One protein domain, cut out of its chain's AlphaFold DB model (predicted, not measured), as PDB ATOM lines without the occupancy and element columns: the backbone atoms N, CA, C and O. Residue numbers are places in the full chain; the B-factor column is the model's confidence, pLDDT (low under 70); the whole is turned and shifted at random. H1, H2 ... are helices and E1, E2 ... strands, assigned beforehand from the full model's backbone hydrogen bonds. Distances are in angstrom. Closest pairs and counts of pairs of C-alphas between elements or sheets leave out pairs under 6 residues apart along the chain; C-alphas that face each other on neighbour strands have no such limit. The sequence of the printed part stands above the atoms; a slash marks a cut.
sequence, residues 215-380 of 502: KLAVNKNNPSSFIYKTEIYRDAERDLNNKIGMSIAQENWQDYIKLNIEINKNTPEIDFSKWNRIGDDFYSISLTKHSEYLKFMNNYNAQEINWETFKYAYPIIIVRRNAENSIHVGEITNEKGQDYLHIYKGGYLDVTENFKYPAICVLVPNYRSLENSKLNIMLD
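Overview. This is residues 215 to 380 of the 502 residues of an uncharacterized protein of Clostridiales bacterium (UniProt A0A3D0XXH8). Look first for a strongly twisted sheet of five strands, in the order E3, E9, E6, E5, E4; the smaller sheet E7, E8, E10 lies partly face to face with it as a sandwich, and H2 packs on its other face. Beyond one end of the large sheet, the hairpin E1 and E2 leads out to H1, an arm from which residues 242 to 247 stick out. The printed part has 166 residues, with four named helices and ten named strands in the order E1 E2 H1 E3 E4 E5 H2 H3 E6 E7 E8 E9 H4 E10; the large sheet is antiparallel, the smaller mixed, the class mixed. It is compact, with a radius of gyration of the C-alphas of 17.4 A, and spans 55 by 38 by 32 A, the arm making the length.

Arrangement. Begin with E9, residues 355 to 365, antiparallel to E3, residues 257 to 264 (N 259 and O 361, 2.8 A), and to E6, residues 313 to 320 (N 316 and O 362, 2.8 A). E5, residues 282 to 286, is the antiparallel neighbour of E6 (N 283 and O 319, 2.8 A) and forms a hairpin with edge strand E4, residues 276 to 279 (N 276 and O 284, 2.8 A). H2, residues 290 to 300, is on this sheet at a height over the sheet of 9.3 A, two layers, helix on sheet; its closest C-alphas to E3 are Tyr 300 and Ile 263, 5.7 A. In the sandwich, two sheets face to face, the facing parts are 9.7 A centre to centre. There E7, residues 325 to 335, bends by 61 degrees at residue 332 and forms a hairpin with E8, residues 338 to 348 (N 330 and O 342, 2.8 A); E10, residues 375 to 379, is parallel to E8 (N 341 and O 376, 2.8 A). The closest C-alphas of E7 and E9 are Ser 326 and Pro 358, 5.6 A. H3, residues 307 to 311, is on the large sheet, over none of its strands; H4, residues 366 to 369, only grazes both sheets. E1, residues 215 to 218, and E2, residues 226 to 229, form a hairpin (N 217 and O 227, 2.9 A); the closest C-alphas of E1 and E3 are Leu 216 and Ile 257, 6.9 A. H1, residues 231 to 244, is on neither of these two sheets. Every O i to N i+4 pair is within hydrogen-bond range in H1 and H2; H3 has 0 of 1, but 2 of 2 O i to N i+3 pairs, and H4 is too short for an i+4 pair.

Along the chain. Find C-alpha 355 at (-14.628, 18.537, 8.585); from there E9 runs 29.9 A. E8 measures 30.9 A, E7 27.0 A, E6 23.1 A, E3 22.4 A, H1 20.1 A and H2 15.0 A. E1 begins at C-alpha 215, (-4.249, 49.338, 12.325), and E10 ends at C-alpha 379, (4.351, 27.993, 16.215).

Size, cuts and confidence. The two C-alphas farthest apart, of Lys 243 and Glu 353, are 55.7 A apart. The printed part has no cut; H1 to E3 and E3 to E4 are long links. The pLDDT is under 70 at residues 245 to 250, 322 to 325, 346 to 353 and 380.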
ATOM      1  N   LYS A 215      -3.491  50.348  11.574       95.19
ATOM      2  CA  LYS A 215      -4.249  49.338  12.325       95.19
ATOM      3  C   LYS A 215      -5.608  49.089  11.690       95.19
ATOM      4  O   LYS A 215      -6.146  49.949  10.985       95.19
ATOM      5  N   LEU A 216      -6.147  47.908  11.967       95.00
ATOM      6  CA  LEU A 216      -7.397  47.398  11.421       95.00
ATOM      7  C   LEU A 216      -8.492  47.408  12.491       95.00
ATOM      8  O   LEU A 216      -8.209  47.246  13.674       95.00
ATOM      9  N   ALA A 217      -9.746  47.544  12.084       91.69
ATOM     10  CA  ALA A 217     -10.899  47.261  12.932       91.69
ATOM     11  C   ALA A 217     -12.034  46.667  12.094       91.69
ATOM     12  O   ALA A 217     -12.197  47.018  10.925       91.69
ATOM     13  N   VAL A 218     -12.842  45.788  12.686       89.19
ATOM     14  CA  VAL A 218     -14.113  45.369  12.076       89.19
ATOM     15  C   VAL A 218     -15.082  46.542  12.160       89.19
ATOM     16  O   VAL A 218     -15.244  47.142  13.221       89.19
ATOM     17  N   ASN A 219     -15.733  46.881  11.051       83.94
ATOM     18  CA  ASN A 219     -16.698  47.967  11.037       83.94
ATOM     19  C   ASN A 219     -17.944  47.572  11.837       83.94
ATOM     20  O   ASN A 219     -18.696  46.684  11.440       83.94
ATOM     21  N   LYS A 220     -18.213  48.273  12.940       80.25
ATOM     22  CA  LYS A 220     -19.379  47.998  13.796       80.25
ATOM     23  C   LYS A 220     -20.719  48.122  13.075       80.25
ATOM     24  O   LYS A 220     -21.657  47.413  13.420       80.25
ATOM     25  N   ASN A 221     -20.811  49.007  12.084       81.31
ATOM     26  CA  ASN A 221     -22.043  49.227  11.323       81.31
ATOM     27  C   ASN A 221     -22.219  48.214  10.185       81.31
ATOM     28  O   ASN A 221     -23.321  48.057   9.668       81.31
ATOM     29  N   ASN A 222     -21.138  47.550   9.778       79.50
ATOM     30  CA  ASN A 222     -21.161  46.493   8.779       79.50
ATOM     31  C   ASN A 222     -20.056  45.471   9.101       79.50
ATOM     32  O   ASN A 222     -18.942  45.615   8.585       79.50
ATOM     33  N   PRO A 223     -20.353  44.444   9.920       77.44
ATOM     34  CA  PRO A 223     -19.368  43.459  10.376       77.44
ATOM     35  C   PRO A 223     -18.681  42.657   9.262       77.44
ATOM     36  O   PRO A 223     -17.684  41.989   9.514       77.44
ATOM     37  N   SER A 224     -19.195  42.723   8.030       76.69
ATOM     38  CA  SER A 224     -18.582  42.129   6.833       76.69
ATOM     39  C   SER A 224     -17.551  43.049   6.160       76.69
ATOM     40  O   SER A 224     -17.024  42.721   5.104       76.69
ATOM     41  N   SER A 225     -17.270  44.217   6.742       85.06
ATOM     42  CA  SER A 225     -16.311  45.198   6.228       85.06
ATOM     43  C   SER A 225     -15.309  45.610   7.301       85.06
ATOM     44  O   SER A 225     -15.565  45.494   8.503       85.06
ATOM     45  N   PHE A 226     -14.169  46.137   6.863       91.62
ATOM     46  CA  PHE A 226     -13.077  46.530   7.746       91.62
ATOM     47  C   PHE A 226     -12.719  48.003   7.559       91.62
ATOM     48  O   PHE A 226     -12.939  48.596   6.500       91.62
ATOM     49  N   ILE A 227     -12.168  48.590   8.613       92.00
ATOM     50  CA  ILE A 227     -11.721  49.977   8.678       92.00
ATOM     51  C   ILE A 227     -10.211  49.983   8.903       92.00
ATOM     52  O   ILE A 227      -9.688  49.195   9.690       92.00
ATOM     53  N   TYR A 228      -9.529  50.911   8.237       94.06
ATOM     54  CA  TYR A 228      -8.075  51.033   8.209       94.06
ATOM     55  C   TYR A 228      -7.705  52.467   8.566       94.06
ATOM     56  O   TYR A 228      -8.156  53.398   7.892       94.06
ATOM     57  N   LYS A 229      -6.930  52.674   9.633       91.75
ATOM     58  CA  LYS A 229      -6.469  54.019  10.018       91.75
ATOM     59  C   LYS A 229      -5.041  53.994  10.528       91.75
ATOM     60  O   LYS A 229      -4.660  53.086  11.267       91.75
ATOM     61  N   THR A 230      -4.291  55.042  10.197       92.31
ATOM     62  CA  THR A 230      -2.982  55.343  10.793       92.31
ATOM     63  C   THR A 230      -3.150  55.976  12.173       92.31
ATOM     64  O   THR A 230      -4.246  56.413  12.536       92.31
ATOM     65  N   GLU A 231      -2.067  56.060  12.944       89.75
ATOM     66  CA  GLU A 231      -2.077  56.682  14.273       89.75
ATOM     67  C   GLU A 231      -2.599  58.122  14.253       89.75
ATOM     68  O   GLU A 231      -3.503  58.450  15.016       89.75
ATOM     69  N   ILE A 232      -2.141  58.934  13.295       89.06
ATOM     70  CA  ILE A 232      -2.554  60.337  13.140       89.06
ATOM     71  C   ILE A 232      -4.079  60.470  13.039       89.06
ATOM     72  O   ILE A 232      -4.677  61.332  13.685       89.06
ATOM     73  N   TYR A 233      -4.727  59.619  12.238       86.62
ATOM     74  CA  TYR A 233      -6.182  59.659  12.088       86.62
ATOM     75  C   TYR A 233      -6.900  59.203  13.358       86.62
ATOM     76  O   TYR A 233      -7.883  59.828  13.756       86.62
ATOM     77  N   ARG A 234      -6.407  58.146  14.016       88.62
ATOM     78  CA  ARG A 234      -6.993  57.650  15.274       88.62
ATOM     79  C   ARG A 234      -6.892  58.694  16.390       88.62
ATOM     80  O   ARG A 234      -7.851  58.888  17.137       88.62
ATOM     81  N   ASP A 235      -5.770  59.400  16.474       87.62
ATOM     82  CA  ASP A 235      -5.545  60.463  17.452       87.62
ATOM     83  C   ASP A 235      -6.428  61.685  17.187       87.62
ATOM     84  O   ASP A 235      -7.062  62.199  18.110       87.62
ATOM     85  N   ALA A 236      -6.554  62.103  15.924       85.94
ATOM     86  CA  ALA A 236      -7.443  63.198  15.542       85.94
ATOM     87  C   ALA A 236      -8.917  62.902  15.883       85.94
ATOM     88  O   ALA A 236      -9.637  63.791  16.343       85.94
ATOM     89  N   GLU A 237      -9.369  61.658  15.703       82.81
ATOM     90  CA  GLU A 237     -10.717  61.235  16.097       82.81
ATOM     91  C   GLU A 237     -10.911  61.235  17.611       82.81
ATOM     92  O   GLU A 237     -11.937  61.711  18.100       82.81
ATOM     93  N   ARG A 238      -9.918  60.752  18.367       82.88
ATOM     94  CA  ARG A 238      -9.945  60.788  19.834       82.88
ATOM     95  C   ARG A 238     -10.040  62.226  20.348       82.88
ATOM     96  O   ARG A 238     -10.875  62.517  21.204       82.88
ATOM     97  N   ASP A 239      -9.244  63.131  19.789       84.56
ATOM     98  CA  ASP A 239      -9.248  64.550  20.148       84.56
ATOM     99  C   ASP A 239     -10.565  65.240  19.796       84.56
ATOM    100  O   ASP A 239     -11.075  66.049  20.578       84.56
ATOM    101  N   LEU A 240     -11.132  64.929  18.627       81.19
ATOM    102  CA  LEU A 240     -12.427  65.454  18.219       81.19
ATOM    103  C   LEU A 240     -13.526  64.986  19.178       81.19
ATOM    104  O   LEU A 240     -14.266  65.830  19.680       81.19
ATOM    105  N   ASN A 241     -13.577  63.688  19.492       77.12
ATOM    106  CA  ASN A 241     -14.558  63.102  20.411       77.12
ATOM    107  C   ASN A 241     -14.490  63.738  21.804       77.12
ATOM    108  O   ASN A 241     -15.522  64.120  22.359       77.12
ATOM    109  N   ASN A 242     -13.275  63.945  22.323       80.44
ATOM    110  CA  ASN A 242     -13.055  64.628  23.597       80.44
ATOM    111  C   ASN A 242     -13.562  66.080  23.574       80.44
ATOM    112  O   ASN A 242     -14.140  66.546  24.554       80.44
ATOM    113  N   LYS A 243     -13.379  66.804  22.460       81.25
ATOM    114  CA  LYS A 243     -13.807  68.210  22.324       81.25
ATOM    115  C   LYS A 243     -15.319  68.381  22.203       81.25
ATOM    116  O   LYS A 243     -15.852  69.363  22.710       81.25
ATOM    117  N   ILE A 244     -16.001  67.470  21.510       79.38
ATOM    118  CA  ILE A 244     -17.446  67.579  21.245       79.38
ATOM    119  C   ILE A 244     -18.313  66.871  22.297       79.38
ATOM    120  O   ILE A 244     -19.536  66.935  22.210       79.38
ATOM    121  N   GLY A 245     -17.702  66.204  23.284       66.56
ATOM    122  CA  GLY A 245     -18.417  65.493  24.349       66.56
ATOM    123  C   GLY A 245     -19.254  64.310  23.851       66.56
ATOM    124  O   GLY A 245     -20.181  63.885  24.537       66.56
ATOM    125  N   MET A 246     -18.968  63.789  22.652       60.44
ATOM    126  CA  MET A 246     -19.673  62.630  22.106       60.44
ATOM    127  C   MET A 246     -19.016  61.337  22.591       60.44
ATOM    128  O   MET A 246     -17.831  61.102  22.366       60.44
ATOM    129  N   SER A 247     -19.815  60.458  23.201       57.50
ATOM    130  CA  SER A 247     -19.444  59.066  23.476       57.50
ATOM    131  C   SER A 247     -19.633  58.230  22.206       57.50
ATOM    132  O   SER A 247     -20.563  57.435  22.091       57.50
ATOM    133  N   ILE A 248     -18.792  58.454  21.194       58.81
ATOM    134  CA  ILE A 248     -18.722  57.523  20.062       58.81
ATOM    135  C   ILE A 248     -17.948  56.301  20.552       58.81
ATOM    136  O   ILE A 248     -16.826  56.431  21.044       58.81
ATOM    137  N   ALA A 249     -18.557  55.117  20.462       60.72
ATOM    138  CA  ALA A 249     -17.925  53.875  20.884       60.72
ATOM    139  C   ALA A 249     -16.608  53.674  20.117       60.72
ATOM    140  O   ALA A 249     -16.631  53.445  18.908       60.72
ATOM    141  N   GLN A 250     -15.469  53.731  20.815       69.12
ATOM    142  CA  GLN A 250     -14.153  53.579  20.194       69.12
ATOM    143  C   GLN A 250     -14.034  52.226  19.490       69.12
ATOM    144  O   GLN A 250     -14.456  51.197  20.026       69.12
ATOM    145  N   GLU A 251     -13.516  52.239  18.265       79.56
ATOM    146  CA  GLU A 251     -13.229  51.012  17.526       79.56
ATOM    147  C   GLU A 251     -12.122  50.215  18.216       79.56
ATOM    148  O   GLU A 251     -11.183  50.788  18.774       79.56
ATOM    149  N   ASN A 252     -12.238  48.887  18.180       84.94
ATOM    150  CA  ASN A 252     -11.208  48.005  18.711       84.94
ATOM    151  C   ASN A 252     -10.103  47.843  17.659       84.94
ATOM    152  O   ASN A 252     -10.165  46.940  16.827       84.94
ATOM    153  N   TRP A 253      -9.147  48.774  17.659       89.12
ATOM    154  CA  TRP A 253      -8.017  48.783  16.733       89.12
ATOM    155  C   TRP A 253      -7.040  47.649  17.039       89.12
ATOM    156  O   TRP A 253      -6.462  47.601  18.122       89.12
ATOM    157  N   GLN A 254      -6.810  46.785  16.058       91.44
ATOM    158  CA  GLN A 254      -5.967  45.599  16.164       91.44
ATOM    159  C   GLN A 254      -4.868  45.619  15.099       91.44
ATOM    160  O   GLN A 254      -5.019  46.208  14.025       91.44
ATOM    161  N   ASP A 255      -3.752  44.961  15.398       92.31
ATOM    162  CA  ASP A 255      -2.643  44.779  14.452       92.31
ATOM    163  C   ASP A 255      -2.943  43.695  13.404       92.31
ATOM    164  O   ASP A 255      -2.290  43.636  12.364       92.31
ATOM    165  N   TYR A 256      -3.965  42.873  13.651       94.94
ATOM    166  CA  TYR A 256      -4.520  41.898  12.720       94.94
ATOM    167  C   TYR A 256      -6.000  41.631  13.036       94.94
ATOM    168  O   TYR A 256      -6.457  41.922  14.136       94.94
ATOM    169  N   ILE A 257      -6.752  41.049  12.099       92.25
ATOM    170  CA  ILE A 257      -8.128  40.570  12.319       92.25
ATOM    171  C   ILE A 257      -8.201  39.078  11.999       92.25
ATOM    172  O   ILE A 257      -7.697  38.633  10.969       92.25
ATOM    173  N   LYS A 258      -8.848  38.304  12.877       90.56
ATOM    174  CA  LYS A 258      -9.069  36.861  12.707       90.56
ATOM    175  C   LYS A 258     -10.398  36.610  12.022       90.56
ATOM    176  O   LYS A 258     -11.422  37.101  12.487       90.56
ATOM    177  N   LEU A 259     -10.366  35.811  10.966       87.50
ATOM    178  CA  LEU A 259     -11.534  35.364  10.225       87.50
ATOM    179  C   LEU A 259     -11.525  33.836  10.219       87.50
ATOM    180  O   LEU A 259     -10.552  33.209   9.795       87.50
ATOM    181  N   ASN A 260     -12.602  33.240  10.721       80.81
ATOM    182  CA  ASN A 260     -12.738  31.790  10.744       80.81
ATOM    183  C   ASN A 260     -12.945  31.264   9.318       80.81
ATOM    184  O   ASN A 260     -13.626  31.900   8.514       80.81
ATOM    185  N   ILE A 261     -12.371  30.098   9.025       85.69
ATOM    186  CA  ILE A 261     -12.575  29.383   7.764       85.69
ATOM    187  C   ILE A 261     -13.052  27.977   8.104       85.69
ATOM    188  O   ILE A 261     -12.502  27.327   8.993       85.69
ATOM    189  N   GLU A 262     -14.044  27.496   7.366       79.88
ATOM    190  CA  GLU A 262     -14.532  26.127   7.473       79.88
ATOM    191  C   GLU A 262     -14.123  25.345   6.220       79.88
ATOM    192  O   GLU A 262     -14.695  25.537   5.149       79.88
ATOM    193  N   ILE A 263     -13.115  24.472   6.345       87.38
ATOM    194  CA  ILE A 263     -12.686  23.603   5.241       87.38
ATOM    195  C   ILE A 263     -13.234  22.196   5.450       87.38
ATOM    196  O   ILE A 263     -12.830  21.475   6.370       87.38
ATOM    197  N   ASN A 264     -14.143  21.808   4.561       87.19
ATOM    198  CA  ASN A 264     -14.957  20.602   4.663       87.19
ATOM    199  C   ASN A 264     -14.497  19.490   3.714       87.19
ATOM    200  O   ASN A 264     -13.744  19.714   2.772       87.19
ATOM    201  N   LYS A 265     -14.942  18.249   3.947       86.81
ATOM    202  CA  LYS A 265     -14.523  17.061   3.169       86.81
ATOM    203  C   LYS A 265     -14.912  17.145   1.694       86.81
ATOM    204  O   LYS A 265     -14.280  16.499   0.866       86.81
ATOM    205  N   ASN A 266     -15.942  17.929   1.384       87.31
ATOM    206  CA  ASN A 266     -16.432  18.174   0.033       87.31
ATOM    207  C   ASN A 266     -15.692  19.306  -0.705       87.31
ATOM    208  O   ASN A 266     -15.948  19.491  -1.892       87.31
ATOM    209  N   THR A 267     -14.799  20.056  -0.048       88.62
ATOM    210  CA  THR A 267     -13.961  21.046  -0.740       88.62
ATOM    211  C   THR A 267     -12.811  20.350  -1.480       88.62
ATOM    212  O   THR A 267     -12.390  19.255  -1.071       88.62
ATOM    213  N   PRO A 268     -12.232  20.981  -2.520       90.38
ATOM    214  CA  PRO A 268     -11.046  20.467  -3.203       90.38
ATOM    215  C   PRO A 268      -9.880  20.154  -2.249       90.38
ATOM    216  O   PRO A 268      -9.840  20.586  -1.091       90.38
ATOM    217  N   GLU A 269      -8.931  19.338  -2.705       90.69
ATOM    218  CA  GLU A 269      -7.687  19.093  -1.967       90.69
ATOM    219  C   GLU A 269      -6.781  20.324  -2.031       90.69
ATOM    220  O   GLU A 269      -6.616  20.926  -3.093       90.69
ATOM    221  N   ILE A 270      -6.170  20.687  -0.898       90.75
ATOM    222  CA  ILE A 270      -5.190  21.773  -0.874       90.75
ATOM    223  C   ILE A 270      -3.855  21.240  -1.394       90.75
ATOM    224  O   ILE A 270      -3.245  20.350  -0.798       90.75
ATOM    225  N   ASP A 271      -3.362  21.841  -2.474       89.12
ATOM    226  CA  ASP A 271      -1.979  21.662  -2.906       89.12
ATOM    227  C   ASP A 271      -1.031  22.481  -2.016       89.12
ATOM    228  O   ASP A 271      -0.789  23.671  -2.233       89.12
ATOM    229  N   PHE A 272      -0.476  21.818  -0.999       88.25
ATOM    230  CA  PHE A 272       0.490  22.412  -0.074       88.25
ATOM    231  C   PHE A 272       1.887  22.628  -0.683       88.25
ATOM    232  O   PHE A 272       2.750  23.182  -0.003       88.25
ATOM    233  N   SER A 273       2.148  22.232  -1.937       87.12
ATOM    234  CA  SER A 273       3.482  22.372  -2.553       87.12
ATOM    235  C   SER A 273       3.954  23.825  -2.670       87.12
ATOM    236  O   SER A 273       5.154  24.091  -2.648       87.12
ATOM    237  N   LYS A 274       3.008  24.769  -2.748       84.69
ATOM    238  CA  LYS A 274       3.259  26.218  -2.824       84.69
ATOM    239  C   LYS A 274       3.127  26.938  -1.476       84.69
ATOM    240  O   LYS A 274       3.219  28.161  -1.433       84.69
ATOM    241  N   TRP A 275       2.876  26.206  -0.390       92.12
ATOM    242  CA  TRP A 275       2.654  26.772   0.939       92.12
ATOM    243  C   TRP A 275       3.937  26.746   1.769       92.12
ATOM    244  O   TRP A 275       4.760  25.837   1.663       92.12
ATOM    245  N   ASN A 276       4.085  27.724   2.658       88.69
ATOM    246  CA  ASN A 276       5.168  27.749   3.628       88.69
ATOM    247  C   ASN A 276       4.878  26.725   4.725       88.69
ATOM    248  O   ASN A 276       3.879  26.835   5.435       88.69
ATOM    249  N   ARG A 277       5.756  25.735   4.887       88.56
ATOM    250  CA  ARG A 277       5.689  24.799   6.012       88.56
ATOM    251  C   ARG A 277       6.215  25.484   7.273       88.56
ATOM    252  O   ARG A 277       7.349  25.952   7.275       88.56
ATOM    253  N   ILE A 278       5.410  25.498   8.334       86.31
ATOM    254  CA  ILE A 278       5.776  26.098   9.628       86.31
ATOM    255  C   ILE A 278       6.339  25.023  10.573       86.31
ATOM    256  O   ILE A 278       7.379  25.225  11.190       86.31
ATOM    257  N   GLY A 279       5.688  23.858  10.650       77.69
ATOM    258  CA  GLY A 279       6.015  22.773  11.590       77.69
ATOM    259  C   GLY A 279       4.742  22.132  12.145       77.69
ATOM    260  O   GLY A 279       3.687  22.735  12.027       77.69
ATOM    261  N   ASP A 280       4.808  20.913  12.694       81.44
ATOM    262  CA  ASP A 280       3.637  20.189  13.245       81.44
ATOM    263  C   ASP A 280       2.392  20.207  12.321       81.44
ATOM    264  O   ASP A 280       1.277  20.543  12.714       81.44
ATOM    265  N   ASP A 281       2.601  19.914  11.036       85.62
ATOM    266  CA  ASP A 281       1.565  19.955   9.995       85.62
ATOM    267  C   ASP A 281       0.855  21.310   9.804       85.62
ATOM    268  O   ASP A 281      -0.163  21.368   9.112       85.62
ATOM    269  N   PHE A 282       1.398  22.406  10.344       88.56
ATOM    270  CA  PHE A 282       0.977  23.766  10.021       88.56
ATOM    271  C   PHE A 282       1.624  24.258   8.728       88.56
ATOM    272  O   PHE A 282       2.838  24.148   8.511       88.56
ATOM    273  N   TYR A 283       0.788  24.881   7.908       92.75
ATOM    274  CA  TYR A 283       1.145  25.509   6.650       92.75
ATOM    275  C   TYR A 283       0.539  26.902   6.581       92.75
ATOM    276  O   TYR A 283      -0.552  27.137   7.104       92.75
ATOM    277  N   SER A 284       1.216  27.815   5.893       95.25
ATOM    278  CA  SER A 284       0.667  29.131   5.599       95.25
ATOM    279  C   SER A 284       0.929  29.605   4.183       95.25
ATOM    280  O   SER A 284       1.900  29.217   3.534       95.25
ATOM    281  N   ILE A 285       0.064  30.496   3.715       95.50
ATOM    282  CA  ILE A 285       0.250  31.217   2.463       95.50
ATOM    283  C   ILE A 285      -0.247  32.653   2.621       95.50
ATOM    284  O   ILE A 285      -1.311  32.903   3.188       95.50
ATOM    285  N   SER A 286       0.541  33.604   2.127       95.62
ATOM    286  CA  SER A 286       0.163  35.016   2.065       95.62
ATOM    287  C   SER A 286      -0.428  35.299   0.692       95.62
ATOM    288  O   SER A 286       0.264  35.133  -0.311       95.62
ATOM    289  N   LEU A 287      -1.684  35.736   0.637       96.38
ATOM    290  CA  LEU A 287      -2.371  36.035  -0.619       96.38
ATOM    291  C   LEU A 287      -2.413  37.553  -0.782       96.38
ATOM    292  O   LEU A 287      -3.222  38.233  -0.160       96.38
ATOM    293  N   THR A 288      -1.493  38.106  -1.570       95.31
ATOM    294  CA  THR A 288      -1.319  39.571  -1.692       95.31
ATOM    295  C   THR A 288      -2.089  40.178  -2.862       95.31
ATOM    296  O   THR A 288      -2.179  41.404  -2.983       95.31
ATOM    297  N   LYS A 289      -2.662  39.327  -3.715       96.75
ATOM    298  CA  LYS A 289      -3.561  39.705  -4.803       96.75
ATOM    299  C   LYS A 289      -4.986  39.278  -4.464       96.75
ATOM    300  O   LYS A 289      -5.216  38.159  -4.012       96.75
ATOM    301  N   HIS A 290      -5.958  40.142  -4.754       97.38
ATOM    302  CA  HIS A 290      -7.366  39.821  -4.512       97.38
ATOM    303  C   HIS A 290      -7.823  38.624  -5.355       97.38
ATOM    304  O   HIS A 290      -8.556  37.779  -4.863       97.38
ATOM    305  N   SER A 291      -7.348  38.504  -6.596       96.94
ATOM    306  CA  SER A 291      -7.629  37.335  -7.452       96.94
ATOM    307  C   SER A 291      -7.222  35.986  -6.838       96.94
ATOM    308  O   SER A 291      -7.996  35.034  -6.903       96.94
ATOM    309  N   GLU A 292      -6.061  35.912  -6.182       96.56
ATOM    310  CA  GLU A 292      -5.596  34.703  -5.485       96.56
ATOM    311  C   GLU A 292      -6.508  34.375  -4.296       96.56
ATOM    312  O   GLU A 292      -6.900  33.223  -4.101       96.56
ATOM    313  N   TYR A 293      -6.901  35.398  -3.530       96.62
ATOM    314  CA  TYR A 293      -7.851  35.236  -2.432       96.62
ATOM    315  C   TYR A 293      -9.242  34.836  -2.914       96.62
ATOM    316  O   TYR A 293      -9.857  33.965  -2.316       96.62
ATOM    317  N   LEU A 294      -9.727  35.411  -4.012       95.62
ATOM    318  CA  LEU A 294     -11.025  35.090  -4.596       95.62
ATOM    319  C   LEU A 294     -11.088  33.620  -5.037       95.62
ATOM    320  O   LEU A 294     -12.085  32.941  -4.793       95.62
ATOM    321  N   LYS A 295      -9.994  33.105  -5.616       95.19
ATOM    322  CA  LYS A 295      -9.846  31.677  -5.927       95.19
ATOM    323  C   LYS A 295      -9.874  30.816  -4.669       95.19
ATOM    324  O   LYS A 295     -10.588  29.816  -4.630       95.19
ATOM    325  N   PHE A 296      -9.132  31.202  -3.633       94.88
ATOM    326  CA  PHE A 296      -9.149  30.496  -2.354       94.88
ATOM    327  C   PHE A 296     -10.556  30.493  -1.727       94.88
ATOM    328  O   PHE A 296     -11.080  29.445  -1.363       94.88
ATOM    329  N   MET A 297     -11.199  31.657  -1.667       93.44
ATOM    330  CA  MET A 297     -12.517  31.869  -1.077       93.44
ATOM    331  C   MET A 297     -13.585  30.982  -1.716       93.44
ATOM    332  O   MET A 297     -14.315  30.309  -0.997       93.44
ATOM    333  N   ASN A 298     -13.634  30.926  -3.047       92.62
ATOM    334  CA  ASN A 298     -14.615  30.112  -3.767       92.62
ATOM    335  C   ASN A 298     -14.367  28.603  -3.622       92.62
ATOM    336  O   ASN A 298     -15.322  27.832  -3.623       92.62
ATOM    337  N   ASN A 299     -13.111  28.171  -3.476       92.38
ATOM    338  CA  ASN A 299     -12.783  26.753  -3.299       92.38
ATOM    339  C   ASN A 299     -13.006  26.258  -1.863       92.38
ATOM    340  O   ASN A 299     -13.338  25.091  -1.662       92.38
ATOM    341  N   TYR A 300     -12.839  27.131  -0.868       90.88
ATOM    342  CA  TYR A 300     -12.828  26.751   0.551       90.88
ATOM    343  C   TYR A 300     -13.868  27.492   1.399       90.88
ATOM    344  O   TYR A 300     -13.748  27.518   2.620       90.88
ATOM    345  N   ASN A 301     -14.870  28.104   0.759       84.19
ATOM    346  CA  ASN A 301     -15.974  28.830   1.395       84.19
ATOM    347  C   ASN A 301     -15.514  29.836   2.472       84.19
ATOM    348  O   ASN A 301     -16.094  29.931   3.554       84.19
ATOM    349  N   ALA A 302     -14.423  30.559   2.198       89.31
ATOM    350  CA  ALA A 302     -13.901  31.563   3.121       89.31
ATOM    351  C   ALA A 302     -14.780  32.827   3.120       89.31
ATOM    352  O   ALA A 302     -15.530  33.081   2.178       89.31
ATOM    353  N   GLN A 303     -14.665  33.650   4.164       88.75
ATOM    354  CA  GLN A 303     -15.380  34.926   4.226       88.75
ATOM    355  C   GLN A 303     -14.959  35.861   3.080       88.75
ATOM    356  O   GLN A 303     -13.778  35.976   2.761       88.75
ATOM    357  N   GLU A 304     -15.906  36.594   2.501       89.75
ATOM    358  CA  GLU A 304     -15.596  37.584   1.471       89.75
ATOM    359  C   GLU A 304     -14.739  38.738   2.017       89.75
ATOM    360  O   GLU A 304     -15.039  39.335   3.053       89.75
ATOM    361  N   ILE A 305     -13.668  39.066   1.289       92.25
ATOM    362  CA  ILE A 305     -12.829  40.243   1.524       92.25
ATOM    363  C   ILE A 305     -12.808  41.042   0.228       92.25
ATOM    364  O   ILE A 305     -12.173  40.639  -0.739       92.25
ATOM    365  N   ASN A 306     -13.480  42.194   0.222       91.44
ATOM    366  CA  ASN A 306     -13.568  43.065  -0.952       91.44
ATOM    367  C   ASN A 306     -12.170  43.488  -1.444       91.44
ATOM    368  O   ASN A 306     -11.308  43.836  -0.635       91.44
ATOM    369  N   TRP A 307     -11.969  43.538  -2.762       94.00
ATOM    370  CA  TRP A 307     -10.738  43.994  -3.413       94.00
ATOM    371  C   TRP A 307     -10.201  45.341  -2.908       94.00
ATOM    372  O   TRP A 307      -8.988  45.539  -2.906       94.00
ATOM    373  N   GLU A 308     -11.054  46.264  -2.450       93.94
ATOM    374  CA  GLU A 308     -10.630  47.554  -1.881       93.94
ATOM    375  C   GLU A 308      -9.798  47.375  -0.599       93.94
ATOM    376  O   GLU A 308      -8.881  48.154  -0.336       93.94
ATOM    377  N   THR A 309     -10.053  46.304   0.161       95.81
ATOM    378  CA  THR A 309      -9.268  45.907   1.344       95.81
ATOM    379  C   THR A 309      -7.805  45.687   0.999       95.81
ATOM    380  O   THR A 309      -6.935  46.098   1.763       95.81
ATOM    381  N   PHE A 310      -7.523  45.125  -0.183       97.06
ATOM    382  CA  PHE A 310      -6.163  44.808  -0.629       97.06
ATOM    383  C   PHE A 310      -5.286  46.049  -0.808       97.06
ATOM    384  O   PHE A 310      -4.065  45.937  -0.923       97.06
ATOM    385  N   LYS A 311      -5.885  47.247  -0.789       96.81
ATOM    386  CA  LYS A 311      -5.140  48.503  -0.723       96.81
ATOM    387  C   LYS A 311      -4.411  48.646   0.604       96.81
ATOM    388  O   LYS A 311      -3.327  49.207   0.633       96.81
ATOM    389  N   TYR A 312      -4.991  48.157   1.692       97.81
ATOM    390  CA  TYR A 312      -4.548  48.435   3.055       97.81
ATOM    391  C   TYR A 312      -4.032  47.199   3.788       97.81
ATOM    392  O   TYR A 312      -3.169  47.321   4.658       97.81
ATOM    393  N   ALA A 313      -4.565  46.023   3.468       97.75
ATOM    394  CA  ALA A 313      -4.293  44.785   4.178       97.75
ATOM    395  C   ALA A 313      -4.327  43.579   3.238       97.75
ATOM    396  O   ALA A 313      -4.983  43.617   2.201       97.75
ATOM    397  N   TYR A 314      -3.677  42.491   3.636       97.56
ATOM    398  CA  TYR A 314      -3.701  41.226   2.913       97.56
ATOM    399  C   TYR A 314      -3.960  40.048   3.866       97.56
ATOM    400  O   TYR A 314      -3.576  40.102   5.039       97.56
ATOM    401  N   PRO A 315      -4.646  38.994   3.397       97.31
ATOM    402  CA  PRO A 315      -4.882  37.791   4.178       97.31
ATOM    403  C   PRO A 315      -3.675  36.845   4.175       97.31
ATOM    404  O   PRO A 315      -3.064  36.557   3.141       97.31
ATOM    405  N   ILE A 316      -3.386  36.308   5.355       97.62
ATOM    406  CA  ILE A 316      -2.530  35.148   5.576       97.62
ATOM    407  C   ILE A 316      -3.444  33.982   5.931       97.62
ATOM    408  O   ILE A 316      -4.154  34.028   6.935       97.62
ATOM    409  N   ILE A 317      -3.433  32.932   5.117       96.94
ATOM    410  CA  ILE A 317      -4.175  31.707   5.403       96.94
ATOM    411  C   ILE A 317      -3.258  30.757   6.157       96.94
ATOM    412  O   ILE A 317      -2.124  30.538   5.738       96.94
ATOM    413  N   ILE A 318      -3.755  30.186   7.249       94.94
ATOM    414  CA  ILE A 318      -3.047  29.197   8.059       94.94
ATOM    415  C   ILE A 318      -3.922  27.955   8.133       94.94
ATOM    416  O   ILE A 318      -5.090  28.040   8.508       94.94
ATOM    417  N   VAL A 319      -3.359  26.809   7.764       93.00
ATOM    418  CA  VAL A 319      -4.052  25.517   7.727       93.00
ATOM    419  C   VAL A 319      -3.222  24.479   8.461       93.00
ATOM    420  O   VAL A 319      -1.993  24.494   8.386       93.00
ATOM    421  N   ARG A 320      -3.895  23.550   9.137       87.94
ATOM    422  CA  ARG A 320      -3.269  22.360   9.712       87.94
ATOM    423  C   ARG A 320      -3.732  21.121   8.946       87.94
ATOM    424  O   ARG A 320      -4.925  20.898   8.806       87.94
ATOM    425  N   ARG A 321      -2.809  20.325   8.402       80.81
ATOM    426  CA  ARG A 321      -3.167  19.253   7.450       80.81
ATOM    427  C   ARG A 321      -3.821  18.029   8.100       80.81
ATOM    428  O   ARG A 321      -4.792  17.517   7.561       80.81
ATOM    429  N   ASN A 322      -3.301  17.546   9.229       69.06
ATOM    430  CA  ASN A 322      -3.806  16.343   9.902       69.06
ATOM    431  C   ASN A 322      -4.063  16.653  11.372       69.06
ATOM    432  O   ASN A 322      -3.178  16.502  12.215       69.06
ATOM    433  N   ALA A 323      -5.249  17.166  11.688       66.94
ATOM    434  CA  ALA A 323      -5.490  17.660  13.030       66.94
ATOM    435  C   ALA A 323      -6.950  17.647  13.448       66.94
ATOM    436  O   ALA A 323      -7.840  18.063  12.715       66.94
ATOM    437  N   GLU A 324      -7.135  17.269  14.704       64.94
ATOM    438  CA  GLU A 324      -8.388  17.345  15.444       64.94
ATOM    439  C   GLU A 324      -8.423  18.549  16.393       64.94
ATOM    440  O   GLU A 324      -9.290  18.620  17.249       64.94
ATOM    441  N   ASN A 325      -7.488  19.500  16.283       68.75
ATOM    442  CA  ASN A 325      -7.471  20.714  17.106       68.75
ATOM    443  C   ASN A 325      -7.658  21.960  16.248       68.75
ATOM    444  O   ASN A 325      -7.145  22.032  15.130       68.75
ATOM    445  N   SER A 326      -8.325  22.966  16.810       73.69
ATOM    446  CA  SER A 326      -8.432  24.293  16.220       73.69
ATOM    447  C   SER A 326      -7.071  24.986  16.173       73.69
ATOM    448  O   SER A 326      -6.099  24.554  16.797       73.69
ATOM    449  N   ILE A 327      -6.997  26.073  15.413       83.38
ATOM    450  CA  ILE A 327      -5.820  26.936  15.371       83.38
ATOM    451  C   ILE A 327      -6.113  28.135  16.262       83.38
ATOM    452  O   ILE A 327      -7.065  28.876  16.015       83.38
ATOM    453  N   HIS A 328      -5.301  28.334  17.296       82.62
ATOM    454  CA  HIS A 328      -5.318  29.579  18.048       82.62
ATOM    455  C   HIS A 328      -4.265  30.524  17.475       82.62
ATOM    456  O   HIS A 328      -3.148  30.110  17.181       82.62
ATOM    457  N   VAL A 329      -4.623  31.795  17.331       84.62
ATOM    458  CA  VAL A 329      -3.720  32.859  16.882       84.62
ATOM    459  C   VAL A 329      -3.582  33.841  18.037       84.62
ATOM    460  O   VAL A 329      -4.585  34.443  18.453       84.62
ATOM    461  N   GLY A 330      -2.363  33.935  18.563       81.44
ATOM    462  CA  GLY A 330      -1.985  34.805  19.673       81.44
ATOM    463  C   GLY A 330      -1.447  36.144  19.197       81.44
ATOM    464  O   GLY A 330      -1.818  36.637  18.133       81.44
ATOM    465  N   GLU A 331      -0.637  36.786  20.024       85.50
ATOM    466  CA  GLU A 331      -0.185  38.152  19.766       85.50
ATOM    467  C   GLU A 331       0.841  38.223  18.625       85.50
ATOM    468  O   GLU A 331       1.280  37.207  18.081       85.50
ATOM    469  N   ILE A 332       1.193  39.448  18.233       89.31
ATOM    470  CA  ILE A 332       2.383  39.698  17.422       89.31
ATOM    471  C   ILE A 332       3.465  40.210  18.364       89.31
ATOM    472  O   ILE A 332       3.263  41.241  19.008       89.31
ATOM    473  N   THR A 333       4.611  39.535  18.417       86.25
ATOM    474  CA  THR A 333       5.775  40.026  19.166       86.25
ATOM    475  C   THR A 333       6.919  40.384  18.231       86.25
ATOM    476  O   THR A 333       6.944  39.986  17.065       86.25
ATOM    477  N   ASN A 334       7.863  41.169  18.748       85.75
ATOM    478  CA  ASN A 334       9.103  41.487  18.061       85.75
ATOM    479  C   ASN A 334      10.263  40.756  18.740       85.75
ATOM    480  O   ASN A 334      10.595  41.044  19.892       85.75
ATOM    481  N   GLU A 335      10.919  39.852  18.015       78.88
ATOM    482  CA  GLU A 335      12.122  39.168  18.478       78.88
ATOM    483  C   GLU A 335      13.307  39.537  17.587       78.88
ATOM    484  O   GLU A 335      13.331  39.257  16.388       78.88
ATOM    485  N   LYS A 336      14.325  40.176  18.180       78.38
ATOM    486  CA  LYS A 336      15.556  40.599  17.483       78.38
ATOM    487  C   LYS A 336      15.289  41.465  16.237       78.38
ATOM    488  O   LYS A 336      16.028  41.377  15.258       78.38
ATOM    489  N   GLY A 337      14.262  42.316  16.278       78.38
ATOM    490  CA  GLY A 337      13.910  43.200  15.164       78.38
ATOM    491  C   GLY A 337      13.108  42.524  14.052       78.38
ATOM    492  O   GLY A 337      13.004  43.090  12.969       78.38
ATOM    493  N   GLN A 338      12.560  41.333  14.298       84.19
ATOM    494  CA  GLN A 338      11.651  40.628  13.396       84.19
ATOM    495  C   GLN A 338      10.312  40.411  14.089       84.19
ATOM    496  O   GLN A 338      10.281  40.066  15.269       84.19
ATOM    497  N   ASP A 339       9.222  40.601  13.357       88.81
ATOM    498  CA  ASP A 339       7.882  40.415  13.899       88.81
ATOM    499  C   ASP A 339       7.391  38.984  13.660       88.81
ATOM    500  O   ASP A 339       7.539  38.441  12.559       88.81
ATOM    501  N   TYR A 340       6.772  38.396  14.682       89.25
ATOM    502  CA  TYR A 340       6.229  37.042  14.656       89.25
ATOM    503  C   TYR A 340       4.766  37.049  15.076       89.25
ATOM    504  O   TYR A 340       4.426  37.533  16.150       89.25
ATOM    505  N   LEU A 341       3.904  36.495  14.228       92.44
ATOM    506  CA  LEU A 341       2.546  36.112  14.578       92.44
ATOM    507  C   LEU A 341       2.589  34.730  15.216       92.44
ATOM    508  O   LEU A 341       2.920  33.746  14.547       92.44
ATOM    509  N   HIS A 342       2.226  34.663  16.489       86.31
ATOM    510  CA  HIS A 342       2.246  33.411  17.223       86.31
ATOM    511  C   HIS A 342       0.980  32.594  16.967       86.31
ATOM    512  O   HIS A 342      -0.143  33.105  17.034       86.31
ATOM    513  N   ILE A 343       1.154  31.307  16.686       86.75
ATOM    514  CA  ILE A 343       0.069  30.340  16.521       86.75
ATOM    515  C   ILE A 343       0.259  29.154  17.454       86.75
ATOM    516  O   ILE A 343       1.382  28.784  17.766       86.75
ATOM    517  N   TYR A 344      -0.844  28.539  17.870       81.88
ATOM    518  CA  TYR A 344      -0.860  27.438  18.830       81.88
ATOM    519  C   TYR A 344      -1.896  26.401  18.410       81.88
ATOM    520  O   TYR A 344      -2.891  26.710  17.740       81.88
ATOM    521  N   LYS A 345      -1.714  25.173  18.894       78.56
ATOM    522  CA  LYS A 345      -2.793  24.184  18.924       78.56
ATOM    523  C   LYS A 345      -3.876  24.690  19.874       78.56
ATOM    524  O   LYS A 345      -3.620  24.905  21.054       78.56
ATOM    525  N   GLY A 346      -5.069  24.907  19.343       65.81
ATOM    526  CA  GLY A 346      -6.247  25.250  20.123       65.81
ATOM    527  C   GLY A 346      -6.923  24.018  20.727       65.81
ATOM    528  O   GLY A 346      -6.351  22.930  20.812       65.81
ATOM    529  N   GLY A 347      -8.175  24.194  21.147       60.88
ATOM    530  CA  GLY A 347      -9.002  23.103  21.662       60.88
ATOM    531  C   GLY A 347      -9.315  22.046  20.600       60.88
ATOM    532  O   GLY A 347      -9.222  22.305  19.402       60.88
ATOM    533  N   TYR A 348      -9.699  20.849  21.043       61.84
ATOM    534  CA  TYR A 348     -10.182  19.798  20.147       61.84
ATOM    535  C   TYR A 348     -11.447  20.250  19.404       61.84
ATOM    536  O   TYR A 348     -12.319  20.894  19.987       61.84
ATOM    537  N   LEU A 349     -11.517  19.921  18.122       61.09
ATOM    538  CA  LEU A 349     -12.654  20.133  17.246       61.09
ATOM    539  C   LEU A 349     -13.543  18.897  17.285       61.09
ATOM    540  O   LEU A 349     -13.054  17.768  17.262       61.09
ATOM    541  N   ASP A 350     -14.851  19.120  17.319       59.22
ATOM    542  CA  ASP A 350     -15.815  18.050  17.109       59.22
ATOM    543  C   ASP A 350     -15.808  17.668  15.623       59.22
ATOM    544  O   ASP A 350     -16.279  18.414  14.765       59.22
ATOM    545  N   VAL A 351     -15.180  16.536  15.303       60.78
ATOM    546  CA  VAL A 351     -14.998  16.052  13.926       60.78
ATOM    547  C   VAL A 351     -16.129  15.125  13.465       60.78
ATOM    548  O   VAL A 351     -15.960  14.396  12.481       60.78
ATOM    549  N   THR A 352     -17.291  15.139  14.134       53.38
ATOM    550  CA  THR A 352     -18.476  14.397  13.680       53.38
ATOM    551  C   THR A 352     -18.926  14.911  12.308       53.38
ATOM    552  O   THR A 352     -19.461  16.003  12.176       53.38
ATOM    553  N   GLU A 353     -18.613  14.105  11.289       56.38
ATOM    554  CA  GLU A 353     -18.985  14.171   9.870       56.38
ATOM    555  C   GLU A 353     -19.177  15.566   9.243       56.38
ATOM    556  O   GLU A 353     -20.294  16.051   9.161       56.38
ATOM    557  N   ASN A 354     -18.083  16.156   8.734       71.31
ATOM    558  CA  ASN A 354     -17.967  16.926   7.465       71.31
ATOM    559  C   ASN A 354     -16.648  17.734   7.403       71.31
ATOM    560  O   ASN A 354     -16.307  18.298   6.373       71.31
ATOM    561  N   PHE A 355     -15.864  17.759   8.479       79.75
ATOM    562  CA  PHE A 355     -14.628  18.537   8.585       79.75
ATOM    563  C   PHE A 355     -13.417  17.911   7.862       79.75
ATOM    564  O   PHE A 355     -13.227  16.691   7.931       79.75
ATOM    565  N   LYS A 356     -12.584  18.735   7.204       86.06
ATOM    566  CA  LYS A 356     -11.358  18.305   6.500       86.06
ATOM    567  C   LYS A 356     -10.079  18.882   7.102       86.06
ATOM    568  O   LYS A 356      -9.206  18.102   7.466       86.06
ATOM    569  N   TYR A 357      -9.973  20.207   7.229       87.75
ATOM    570  CA  TYR A 357      -8.785  20.855   7.797       87.75
ATOM    571  C   TYR A 357      -9.143  21.993   8.756       87.75
ATOM    572  O   TYR A 357      -9.982  22.832   8.414       87.75
ATOM    573  N   PRO A 358      -8.451  22.117   9.906       86.62
ATOM    574  CA  PRO A 358      -8.482  23.342  10.688       86.62
ATOM    575  C   PRO A 358      -7.836  24.465   9.888       86.62
ATOM    576  O   PRO A 358      -6.711  24.315   9.406       86.62
ATOM    577  N   ALA A 359      -8.533  25.590   9.769       91.00
ATOM    578  CA  ALA A 359      -8.062  26.727   9.004       91.00
ATOM    579  C   ALA A 359      -8.478  28.053   9.642       91.00
ATOM    580  O   ALA A 359      -9.545  28.173  10.245       91.00
ATOM    581  N   ILE A 360      -7.630  29.064   9.487       91.56
ATOM    582  CA  ILE A 360      -7.913  30.434   9.904       91.56
ATOM    583  C   ILE A 360      -7.304  31.414   8.901       91.56
ATOM    584  O   ILE A 360      -6.204  31.200   8.393       91.56
ATOM    585  N   CYS A 361      -8.027  32.492   8.609       94.94
ATOM    586  CA  CYS A 361      -7.502  33.636   7.879       94.94
ATOM    587  C   CYS A 361      -7.131  34.724   8.885       94.94
ATOM    588  O   CYS A 361      -7.926  35.098   9.750       94.94
ATOM    589  N   VAL A 362      -5.929  35.266   8.743       96.31
ATOM    590  CA  VAL A 362      -5.447  36.405   9.515       96.31
ATOM    591  C   VAL A 362      -5.221  37.563   8.553       96.31
ATOM    592  O   VAL A 362      -4.307  37.536   7.734       96.31
ATOM    593  N   LEU A 363      -6.083  38.575   8.624       96.69
ATOM    594  CA  LEU A 363      -5.967  39.794   7.829       96.69
ATOM    595  C   LEU A 363      -4.987  40.748   8.518       96.69
ATOM    596  O   LEU A 363      -5.208  41.112   9.674       96.69
ATOM    597  N   VAL A 364      -3.930  41.166   7.818       97.19
ATOM    598  CA  VAL A 364      -2.862  42.017   8.376       97.19
ATOM    599  C   VAL A 364      -2.578  43.232   7.486       97.19
ATOM    600  O   VAL A 364      -2.747  43.136   6.271       97.19
ATOM    601  N   PRO A 365      -2.132  44.378   8.036       97.62
ATOM    602  CA  PRO A 365      -1.753  45.541   7.237       97.62
ATOM    603  C   PRO A 365      -0.648  45.244   6.213       97.62
ATOM    604  O   PRO A 365       0.290  44.500   6.495       97.62
ATOM    605  N   ASN A 366      -0.694  45.904   5.055       97.38
ATOM    606  CA  ASN A 366       0.242  45.668   3.951       97.38
ATOM    607  C   ASN A 366       1.712  45.916   4.315       97.38
ATOM    608  O   ASN A 366       2.578  45.213   3.805       97.38
ATOM    609  N   TYR A 367       2.036  46.841   5.231       95.19
ATOM    610  CA  TYR A 367       3.434  47.059   5.653       95.19
ATOM    611  C   TYR A 367       4.094  45.790   6.214       95.19
ATOM    612  O   TYR A 367       5.310  45.642   6.115       95.19
ATOM    613  N   ARG A 368       3.296  44.837   6.718       93.81
ATOM    614  CA  ARG A 368       3.756  43.535   7.215       93.81
ATOM    615  C   ARG A 368       4.256  42.592   6.113       93.81
ATOM    616  O   ARG A 368       4.686  41.486   6.423       93.81
ATOM    617  N   SER A 369       4.164  42.962   4.833       91.31
ATOM    618  CA  SER A 369       4.778  42.214   3.724       91.31
ATOM    619  C   SER A 369       6.142  42.769   3.300       91.31
ATOM    620  O   SER A 369       6.820  42.139   2.491       91.31
ATOM    621  N   LEU A 370       6.547  43.944   3.798       86.31
ATOM    622  CA  LEU A 370       7.838  44.555   3.473       86.31
ATOM    623  C   LEU A 370       8.978  43.791   4.147       86.31
ATOM    624  O   LEU A 370       8.838  43.398   5.296       86.31
ATOM    625  N   GLU A 371      10.137  43.658   3.497       83.00
ATOM    626  CA  GLU A 371      11.282  42.911   4.052       83.00
ATOM    627  C   GLU A 371      11.679  43.360   5.469       83.00
ATOM    628  O   GLU A 371      11.919  42.527   6.339       83.00
ATOM    629  N   ASN A 372      11.676  44.669   5.730       77.88
ATOM    630  CA  ASN A 372      12.068  45.246   7.023       77.88
ATOM    631  C   ASN A 372      11.003  45.121   8.125       77.88
ATOM    632  O   ASN A 372      11.253  45.498   9.266       77.88
ATOM    633  N   SER A 373       9.800  44.660   7.792       79.44
ATOM    634  CA  SER A 373       8.671  44.532   8.725       79.44
ATOM    635  C   SER A 373       7.888  43.248   8.468       79.44
ATOM    636  O   SER A 373       6.702  43.158   8.783       79.44
ATOM    637  N   LYS A 374       8.542  42.269   7.832       88.25
ATOM    638  CA  LYS A 374       7.904  41.054   7.354       88.25
ATOM    639  C   LYS A 374       7.371  40.292   8.554       88.25
ATOM    640  O   LYS A 374       8.132  39.931   9.448       88.25
ATOM    641  N   LEU A 375       6.068  40.034   8.549       91.38
ATOM    642  CA  LEU A 375       5.447  39.214   9.573       91.38
ATOM    643  C   LEU A 375       5.754  37.749   9.290       91.38
ATOM    644  O   LEU A 375       5.299  37.177   8.296       91.38
ATOM    645  N   ASN A 376       6.540  37.152  10.170       89.25
ATOM    646  CA  ASN A 376       6.783  35.722  10.177       89.25
ATOM    647  C   ASN A 376       5.695  35.032  11.001       89.25
ATOM    648  O   ASN A 376       5.035  35.661  11.824       89.25
ATOM    649  N   ILE A 377       5.493  33.736  10.784       89.25
ATOM    650  CA  ILE A 377       4.552  32.944  11.578       89.25
ATOM    651  C   ILE A 377       5.365  31.982  12.423       89.25
ATOM    652  O   ILE A 377       6.195  31.247  11.885       89.25
ATOM    653  N   MET A 378       5.124  31.998  13.728       83.44
ATOM    654  CA  MET A 378       5.804  31.132  14.679       83.44
ATOM    655  C   MET A 378       4.797  30.236  15.380       83.44
ATOM    656  O   MET A 378       3.790  30.708  15.899       83.44
ATOM    657  N   LEU A 379       5.075  28.937  15.381       81.50
ATOM    658  CA  LEU A 379       4.351  27.993  16.215       81.50
ATOM    659  C   LEU A 379       4.896  28.086  17.641       81.50
ATOM    660  O   LEU A 379       6.046  27.729  17.891       81.50
ATOM    661  N   ASP A 380       4.051  28.539  18.556       68.31
ATOM    662  CA  ASP A 380       4.331  28.607  19.978       68.31
ATOM    663  C   ASP A 380       3.723  27.408  20.699       68.31
ATOM    664  O   ASP A 380       2.547  27.069  20.538       68.31
TER     665      ASP A 380